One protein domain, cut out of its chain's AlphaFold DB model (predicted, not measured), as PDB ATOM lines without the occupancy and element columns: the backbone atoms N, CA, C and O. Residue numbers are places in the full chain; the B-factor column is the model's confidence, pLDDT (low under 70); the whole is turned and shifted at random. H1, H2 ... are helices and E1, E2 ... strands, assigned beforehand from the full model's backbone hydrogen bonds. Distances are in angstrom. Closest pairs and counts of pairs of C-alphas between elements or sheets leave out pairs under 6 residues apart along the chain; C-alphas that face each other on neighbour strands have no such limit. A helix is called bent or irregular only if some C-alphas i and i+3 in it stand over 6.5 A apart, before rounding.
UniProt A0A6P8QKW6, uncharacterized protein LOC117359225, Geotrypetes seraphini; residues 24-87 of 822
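What this domain is: This is residues 24 to 87 of the 822 residues of the protein "uncharacterized protein LOC117359225" of Geotrypetes seraphini (UniProt A0A6P8QKW6). Three helical rods lie side by side in one thin, zigzag row: H1, then the arm H2a in the middle, then the arm H2b, which folds back along H2a after a sharp bend in H2. H1 is only loosely beside H2a, and at the other end of the printed part residues 82 to 87 stick out as a tail. The printed part has 64 residues, with two named helices and one named strand in the order H1, H2, E1; its class is mostly helix. It is loose, with a radius of gyration of the C-alphas of 13.4 A, and spans 36 by 35 by 20 A.

Where its parts are: Find C-alpha 24 at (145.003, 148.399, 198.828); from there H1, residues 24 to 37, runs 20.9 A. Next look at H2, residues 45 to 80, assigned as one helix by its hydrogen bonds but bent: C-alphas 61 and 64 are 9.3 A apart. Its arm H2a, residues 45 to 61, is 25.5 A long and irregular, with C-alphas 57 and 60 6.6 A apart. Its arm H2b begins at C-alpha 64, (131.561, 158.502, 200.751), and runs 25.9 A to residue 80; it is irregular, with C-alphas 64 and 67 7.2 A apart. E1, residues 81 to 86, ends at C-alpha 86, (124.127, 130.604, 180.773).

How they stand to each other: H1 and H2a form a helical hairpin, opposite ways at a shallow tilt of 8 degrees. They only just touch, with 3 pairs of C-alphas within 8 A, through residues 51 to 58 of H2a alone; the closest C-alphas, of Tyr 27 and Ile 54, are 6.7 A apart. H2a touches H2b, opposite ways at a shallow tilt of 15 degrees, closest at the C-alphas of Val 59 and Ser 66, 5.3 A. H1 and H2b are apart. H2b and E1 meet only through their link, and E1 pairs with no named strand. O i to N i+4 pairs are within hydrogen-bond range in 8 of 10 for H1, 11 of 13 for H2a and 12 of 13 for H2b.

The domain as a whole: The two C-alphas farthest apart, of Val 64 and Gly 87, are 36.8 A from each other. The printed part has no cut; the link from H1 to H2 is short and that from H2 to E1 tight. Look for pLDDT under 70 at residues 24 to 43 and 84 to 87.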
ATOM      1  N   ALA A  24     144.909 148.092 200.256       59.28
ATOM      2  CA  ALA A  24     145.003 148.399 198.828       59.28
ATOM      3  C   ALA A  24     146.320 147.932 198.171       59.28
ATOM      4  O   ALA A  24     146.325 147.541 197.002       59.28
ATOM      5  N   ASN A  25     147.429 147.913 198.918       63.88
ATOM      6  CA  ASN A  25     148.727 147.476 198.397       63.88
ATOM      7  C   ASN A  25     148.790 145.955 198.187       63.88
ATOM      8  O   ASN A  25     149.487 145.502 197.281       63.88
ATOM      9  N   LEU A  26     148.022 145.168 198.952       64.75
ATOM     10  CA  LEU A  26     147.914 143.715 198.758       64.75
ATOM     11  C   LEU A  26     147.187 143.384 197.449       64.75
ATOM     12  O   LEU A  26     147.650 142.547 196.678       64.75
ATOM     13  N   TYR A  27     146.100 144.099 197.151       64.69
ATOM     14  CA  TYR A  27     145.354 143.930 195.900       64.69
ATOM     15  C   TYR A  27     146.150 144.383 194.668       64.69
ATOM     16  O   TYR A  27     146.049 143.778 193.601       64.69
ATOM     17  N   LEU A  28     146.990 145.415 194.811       65.00
ATOM     18  CA  LEU A  28     147.897 145.860 193.754       65.00
ATOM     19  C   LEU A  28     148.985 144.818 193.455       65.00
ATOM     20  O   LEU A  28     149.276 144.571 192.286       65.00
ATOM     21  N   VAL A  29     149.558 144.186 194.486       66.88
ATOM     22  CA  VAL A  29     150.518 143.082 194.320       66.88
ATOM     23  C   VAL A  29     149.846 141.882 193.650       66.88
ATOM     24  O   VAL A  29     150.392 141.377 192.675       66.88
ATOM     25  N   GLN A  30     148.627 141.513 194.057       66.75
ATOM     26  CA  GLN A  30     147.863 140.414 193.451       66.75
ATOM     27  C   GLN A  30     147.595 140.641 191.948       66.75
ATOM     28  O   GLN A  30     147.844 139.762 191.126       66.75
ATOM     29  N   LEU A  31     147.192 141.855 191.553       65.62
ATOM     30  CA  LEU A  31     147.020 142.217 190.138       65.62
ATOM     31  C   LEU A  31     148.344 142.268 189.358       65.62
ATOM     32  O   LEU A  31     148.339 142.101 188.140       65.62
ATOM     33  N   LEU A  32     149.471 142.560 190.012       66.75
ATOM     34  CA  LEU A  32     150.798 142.613 189.385       66.75
ATOM     35  C   LEU A  32     151.459 141.229 189.268       66.75
ATOM     36  O   LEU A  32     152.233 141.018 188.334       66.75
ATOM     37  N   GLU A  33     151.166 140.303 190.181       64.94
ATOM     38  CA  GLU A  33     151.598 138.904 190.117       64.94
ATOM     39  C   GLU A  33     150.863 138.153 188.998       64.94
ATOM     40  O   GLU A  33     151.522 137.531 188.163       64.94
ATOM     41  N   ASP A  34     149.547 138.347 188.860       59.28
ATOM     42  CA  ASP A  34     148.763 137.787 187.743       59.28
ATOM     43  C   ASP A  34     149.092 138.435 186.384       59.28
ATOM     44  O   ASP A  34     148.959 137.817 185.326       59.28
ATOM     45  N   LYS A  35     149.610 139.671 186.380       56.47
ATOM     46  CA  LYS A  35     150.152 140.323 185.172       56.47
ATOM     47  C   LYS A  35     151.440 139.681 184.648       56.47
ATOM     48  O   LYS A  35     151.824 139.975 183.518       56.47
ATOM     49  N   LYS A  36     152.141 138.866 185.444       56.75
ATOM     50  CA  LYS A  36     153.362 138.162 185.010       56.75
ATOM     51  C   LYS A  36     153.081 136.768 184.440       56.75
ATOM     52  O   LYS A  36     153.941 136.249 183.735       56.75
ATOM     53  N   SER A  37     151.924 136.172 184.733       54.78
ATOM     54  CA  SER A  37     151.574 134.789 184.372       54.78
ATOM     55  C   SER A  37     150.683 134.660 183.127       54.78
ATOM     56  O   SER A  37     150.617 133.576 182.553       54.78
ATOM     57  N   ILE A  38     150.030 135.737 182.673       52.19
ATOM     58  CA  ILE A  38     149.064 135.717 181.559       52.19
ATOM     59  C   ILE A  38     149.457 136.795 180.533       52.19
ATOM     60  O   ILE A  38     149.629 137.960 180.895       52.19
ATOM     61  N   SER A  39     149.636 136.419 179.258       52.34
ATOM     62  CA  SER A  39     150.024 137.353 178.190       52.34
ATOM     63  C   SER A  39     148.970 138.456 177.998       52.34
ATOM     64  O   SER A  39     147.771 138.254 178.171       52.34
ATOM     65  N   PHE A  40     149.429 139.666 177.672       52.53
ATOM     66  CA  PHE A  40     148.596 140.875 177.623       52.53
ATOM     67  C   PHE A  40     147.712 141.004 176.372       52.53
ATOM     68  O   PHE A  40     146.999 142.001 176.263       52.53
ATOM     69  N   GLU A  41     147.764 140.055 175.439       57.00
ATOM     70  CA  GLU A  41     147.179 140.238 174.105       57.00
ATOM     71  C   GLU A  41     145.661 140.012 174.057       57.00
ATOM     72  O   GLU A  41     145.003 140.661 173.249       57.00
ATOM     73  N   GLU A  42     145.072 139.220 174.966       60.34
ATOM     74  CA  GLU A  42     143.622 138.961 174.966       60.34
ATOM     75  C   GLU A  42     142.976 139.045 176.368       60.34
ATOM     76  O   GLU A  42     143.563 138.622 177.372       60.34
ATOM     77  N   PRO A  43     141.755 139.607 176.483       66.62
ATOM     78  CA  PRO A  43     140.993 139.587 177.727       66.62
ATOM     79  C   PRO A  43     140.527 138.158 178.038       66.62
ATOM     80  O   PRO A  43     139.759 137.573 177.283       66.62
ATOM     81  N   SER A  44     140.952 137.597 179.173       71.00
ATOM     82  CA  SER A  44     140.480 136.289 179.641       71.00
ATOM     83  C   SER A  44     139.368 136.429 180.683       71.00
ATOM     84  O   SER A  44     139.360 137.357 181.499       71.00
ATOM     85  N   GLU A  45     138.429 135.479 180.688       73.38
ATOM     86  CA  GLU A  45     137.305 135.462 181.634       73.38
ATOM     87  C   GLU A  45     137.779 135.420 183.094       73.38
ATOM     88  O   GLU A  45     137.257 136.144 183.941       73.38
ATOM     89  N   VAL A  46     138.815 134.624 183.373       74.38
ATOM     90  CA  VAL A  46     139.415 134.480 184.709       74.38
ATOM     91  C   VAL A  46     139.985 135.812 185.202       74.38
ATOM     92  O   VAL A  46     139.758 136.200 186.348       74.38
ATOM     93  N   ARG A  47     140.662 136.560 184.322       73.19
ATOM     94  CA  ARG A  47     141.265 137.856 184.657       73.19
ATOM     95  C   ARG A  47     140.211 138.920 184.933       73.19
ATOM     96  O   ARG A  47     140.332 139.664 185.899       73.19
ATOM     97  N   ILE A  48     139.182 139.005 184.097       78.81
ATOM     98  CA  ILE A  48     138.111 139.994 184.266       78.81
ATOM     99  C   ILE A  48     137.306 139.704 185.535       78.81
ATOM    100  O   ILE A  48     137.038 140.622 186.306       78.81
ATOM    101  N   ARG A  49     137.016 138.428 185.817       78.56
ATOM    102  CA  ARG A  49     136.353 138.007 187.057       78.56
ATOM    103  C   ARG A  49     137.157 138.409 188.296       78.56
ATOM    104  O   ARG A  49     136.584 138.950 189.237       78.56
ATOM    105  N   LEU A  50     138.476 138.210 188.277       76.88
ATOM    106  CA  LEU A  50     139.369 138.613 189.367       76.88
ATOM    107  C   LEU A  50     139.387 140.139 189.570       76.88
ATOM    108  O   LEU A  50     139.354 140.612 190.704       76.88
ATOM    109  N   VAL A  51     139.386 140.922 188.486       78.25
ATOM    110  CA  VAL A  51     139.331 142.393 188.560       78.25
ATOM    111  C   VAL A  51     138.037 142.870 189.223       78.25
ATOM    112  O   VAL A  51     138.102 143.735 190.094       78.25
ATOM    113  N   PHE A  52     136.885 142.288 188.879       80.88
ATOM    114  CA  PHE A  52     135.617 142.611 189.543       80.88
ATOM    115  C   PHE A  52     135.592 142.157 191.010       80.88
ATOM    116  O   PHE A  52     135.182 142.932 191.864       80.88
ATOM    117  N   GLN A  53     136.139 140.982 191.343       80.75
ATOM    118  CA  GLN A  53     136.256 140.530 192.740       80.75
ATOM    119  C   GLN A  53     137.121 141.462 193.598       80.75
ATOM    120  O   GLN A  53     136.838 141.675 194.776       80.75
ATOM    121  N   ILE A  54     138.194 142.010 193.026       78.06
ATOM    122  CA  ILE A  54     139.046 142.987 193.706       78.06
ATOM    123  C   ILE A  54     138.321 144.329 193.833       78.06
ATOM    124  O   ILE A  54     138.386 144.955 194.890       78.06
ATOM    125  N   LEU A  55     137.589 144.752 192.800       79.38
ATOM    126  CA  LEU A  55     136.775 145.966 192.832       79.38
ATOM    127  C   LEU A  55     135.696 145.887 193.925       79.38
ATOM    128  O   LEU A  55     135.591 146.807 194.730       79.38
ATOM    129  N   ASP A  56     134.996 144.758 194.037       79.12
ATOM    130  CA  ASP A  56     133.982 144.503 195.070       79.12
ATOM    131  C   ASP A  56     134.560 144.541 196.491       79.12
ATOM    132  O   ASP A  56     133.888 144.971 197.429       79.12
ATOM    133  N   ARG A  57     135.824 144.130 196.666       78.81
ATOM    134  CA  ARG A  57     136.531 144.201 197.956       78.81
ATOM    135  C   ARG A  57     137.020 145.607 198.299       78.81
ATOM    136  O   ARG A  57     137.100 145.936 199.477       78.81
ATOM    137  N   LEU A  58     137.346 146.426 197.299       75.69
ATOM    138  CA  LEU A  58     137.826 147.800 197.487       75.69
ATOM    139  C   LEU A  58     136.684 148.798 197.708       75.69
ATOM    140  O   LEU A  58     136.836 149.756 198.460       75.69
ATOM    141  N   VAL A  59     135.531 148.570 197.080       76.62
ATOM    142  CA  VAL A  59     134.347 149.440 197.138       76.62
ATOM    143  C   VAL A  59     133.912 149.828 198.569       76.62
ATOM    144  O   VAL A  59     133.645 151.012 198.790       76.62
ATOM    145  N   PRO A  60     133.849 148.910 199.559       77.38
ATOM    146  CA  PRO A  60     133.480 149.243 200.936       77.38
ATOM    147  C   PRO A  60     134.484 150.161 201.647       77.38
ATOM    148  O   PRO A  60     134.096 150.918 202.535       77.38
ATOM    149  N   GLU A  61     135.760 150.129 201.253       75.38
ATOM    150  CA  GLU A  61     136.831 150.914 201.886       75.38
ATOM    151  C   GLU A  61     136.888 152.373 201.387       75.38
ATOM    152  O   GLU A  61     137.595 153.201 201.959       75.38
ATOM    153  N   LEU A  62     136.108 152.729 200.356       74.06
ATOM    154  CA  LEU A  62     136.122 154.055 199.713       74.06
ATOM    155  C   LEU A  62     135.213 155.107 200.384       74.06
ATOM    156  O   LEU A  62     135.117 156.245 199.910       74.06
ATOM    157  N   GLY A  63     134.544 154.758 201.488       74.50
ATOM    158  CA  GLY A  63     133.737 155.687 202.285       74.50
ATOM    159  C   GLY A  63     132.613 156.353 201.478       74.50
ATOM    160  O   GLY A  63     131.764 155.672 200.906       74.50
ATOM    161  N   VAL A  64     132.609 157.691 201.415       74.62
ATOM    162  CA  VAL A  64     131.561 158.502 200.751       74.62
ATOM    163  C   VAL A  64     131.454 158.218 199.245       74.62
ATOM    164  O   VAL A  64     130.390 158.382 198.660       74.62
ATOM    165  N   TYR A  65     132.532 157.746 198.611       75.69
ATOM    166  CA  TYR A  65     132.555 157.440 197.176       75.69
ATOM    167  C   TYR A  65     132.099 156.015 196.838       75.69
ATOM    168  O   TYR A  65     132.012 155.671 195.660       75.69
ATOM    169  N   SER A  66     131.799 155.187 197.843       79.38
ATOM    170  CA  SER A  66     131.414 153.785 197.640       79.38
ATOM    171  C   SER A  66     130.172 153.631 196.758       79.38
ATOM    172  O   SER A  66     130.182 152.808 195.850       79.38
ATOM    173  N   GLU A  67     129.136 154.451 196.953       77.50
ATOM    174  CA  GLU A  67     127.909 154.441 196.136       77.50
ATOM    175  C   GLU A  67     128.180 154.781 194.663       77.50
ATOM    176  O   GLU A  67     127.695 154.102 193.762       77.50
ATOM    177  N   LEU A  68     129.012 155.796 194.405       79.62
ATOM    178  CA  LEU A  68     129.357 156.206 193.043       79.62
ATOM    179  C   LEU A  68     130.169 155.125 192.318       79.62
ATOM    180  O   LEU A  68     129.911 154.822 191.157       79.62
ATOM    181  N   VAL A  69     131.154 154.535 193.003       81.75
ATOM    182  CA  VAL A  69     132.009 153.494 192.416       81.75
ATOM    183  C   VAL A  69     131.240 152.186 192.223       81.75
ATOM    184  O   VAL A  69     131.504 151.499 191.243       81.75
ATOM    185  N   LYS A  70     130.244 151.877 193.068       81.44
ATOM    186  CA  LYS A  70     129.301 150.768 192.834       81.44
ATOM    187  C   LYS A  70     128.518 150.945 191.542       81.44
ATOM    188  O   LYS A  70     128.530 150.041 190.721       81.44
ATOM    189  N   LEU A  71     127.918 152.117 191.320       81.50
ATOM    190  CA  LEU A  71     127.175 152.390 190.084       81.50
ATOM    191  C   LEU A  71     128.068 152.269 188.841       81.50
ATOM    192  O   LEU A  71     127.676 151.674 187.843       81.50
ATOM    193  N   ILE A  72     129.302 152.778 188.912       82.56
ATOM    194  CA  ILE A  72     130.274 152.633 187.818       82.56
ATOM    195  C   ILE A  72     130.658 151.158 187.615       82.56
ATOM    196  O   ILE A  72     130.758 150.706 186.476       82.56
ATOM    197  N   ALA A  73     130.867 150.399 188.692       82.06
ATOM    198  CA  ALA A  73     131.188 148.976 188.622       82.06
ATOM    199  C   ALA A  73     130.047 148.161 187.996       82.06
ATOM    200  O   ALA A  73     130.312 147.307 187.154       82.06
ATOM    201  N   GLU A  74     128.796 148.457 188.352       81.94
ATOM    202  CA  GLU A  74     127.597 147.823 187.798       81.94
ATOM    203  C   GLU A  74     127.433 148.112 186.298       81.94
ATOM    204  O   GLU A  74     127.187 147.185 185.523       81.94
ATOM    205  N   GLU A  75     127.657 149.354 185.859       82.94
ATOM    206  CA  GLU A  75     127.630 149.729 184.437       82.94
ATOM    207  C   GLU A  75     128.751 149.052 183.633       82.94
ATOM    208  O   GLU A  75     128.518 148.506 182.552       82.94
ATOM    209  N   ILE A  76     129.977 149.004 184.170       84.38
ATOM    210  CA  ILE A  76     131.093 148.297 183.519       84.38
ATOM    211  C   ILE A  76     130.819 146.787 183.488       84.38
ATOM    212  O   ILE A  76     131.109 146.126 182.489       84.38
ATOM    213  N   TYR A  77     130.227 146.224 184.543       84.00
ATOM    214  CA  TYR A  77     129.841 144.816 184.583       84.00
ATOM    215  C   TYR A  77     128.785 144.495 183.519       84.00
ATOM    216  O   TYR A  77     128.938 143.515 182.792       84.00
ATOM    217  N   ALA A  78     127.767 145.345 183.355       81.50
ATOM    218  CA  ALA A  78     126.750 145.209 182.311       81.50
ATOM    219  C   ALA A  78     127.312 145.374 180.884       81.50
ATOM    220  O   ALA A  78     126.814 144.747 179.949       81.50
ATOM    221  N   ALA A  79     128.364 146.179 180.709       81.81
ATOM    222  CA  ALA A  79     129.040 146.350 179.425       81.81
ATOM    223  C   ALA A  79     129.917 145.144 179.039       81.81
ATOM    224  O   ALA A  79     130.073 144.843 177.856       81.81
ATOM    225  N   VAL A  80     130.504 144.451 180.020       84.12
ATOM    226  CA  VAL A  80     131.422 143.324 179.785       84.12
ATOM    227  C   VAL A  80     130.686 141.984 179.744       84.12
ATOM    228  O   VAL A  80     131.011 141.130 178.913       84.12
ATOM    229  N   TYR A  81     129.694 141.797 180.613       83.62
ATOM    230  CA  TYR A  81     128.934 140.560 180.751       83.62
ATOM    231  C   TYR A  81     127.572 140.642 180.075       83.62
ATOM    232  O   TYR A  81     126.848 141.627 180.185       83.62
ATOM    233  N   SER A  82     127.185 139.553 179.416       81.62
ATOM    234  CA  SER A  82     125.854 139.462 178.828       81.62
ATOM    235  C   SER A  82     124.760 139.392 179.911       81.62
ATOM    236  O   SER A  82     124.968 138.811 180.979       81.62
ATOM    237  N   PRO A  83     123.559 139.944 179.651       72.69
ATOM    238  CA  PRO A  83     122.435 139.896 180.589       72.69
ATOM    239  C   PRO A  83     121.805 138.498 180.695       72.69
ATOM    240  O   PRO A  83     120.958 138.269 181.557       72.69
ATOM    241  N   ARG A  84     122.187 137.565 179.813       69.75
ATOM    242  CA  ARG A  84     121.657 136.203 179.786       69.75
ATOM    243  C   ARG A  84     122.501 135.306 180.682       69.75
ATOM    244  O   ARG A  84     123.711 135.198 180.523       69.75
ATOM    245  N   PHE A  85     121.830 134.650 181.616       63.25
ATOM    246  CA  PHE A  85     122.427 133.599 182.416       63.25
ATOM    247  C   PHE A  85     122.583 132.342 181.566       63.25
ATOM    248  O   PHE A  85     121.632 131.879 180.939       63.25
ATOM    249  N   THR A  86     123.787 131.795 181.547       58.28
ATOM    250  CA  THR A  86     124.127 130.604 180.773       58.28
ATOM    251  C   THR A  86     124.631 129.550 181.740       58.28
ATOM    252  O   THR A  86     125.678 129.726 182.356       58.28
ATOM    253  N   GLY A  87     123.883 128.458 181.890       53.12
ATOM    254  CA  GLY A  87     124.386 127.278 182.585       53.12
ATOM    255  C   GLY A  87     125.502 126.651 181.756       53.12
ATOM    256  O   GLY A  87     125.315 126.399 180.564       53.12
TER     257      GLY A  87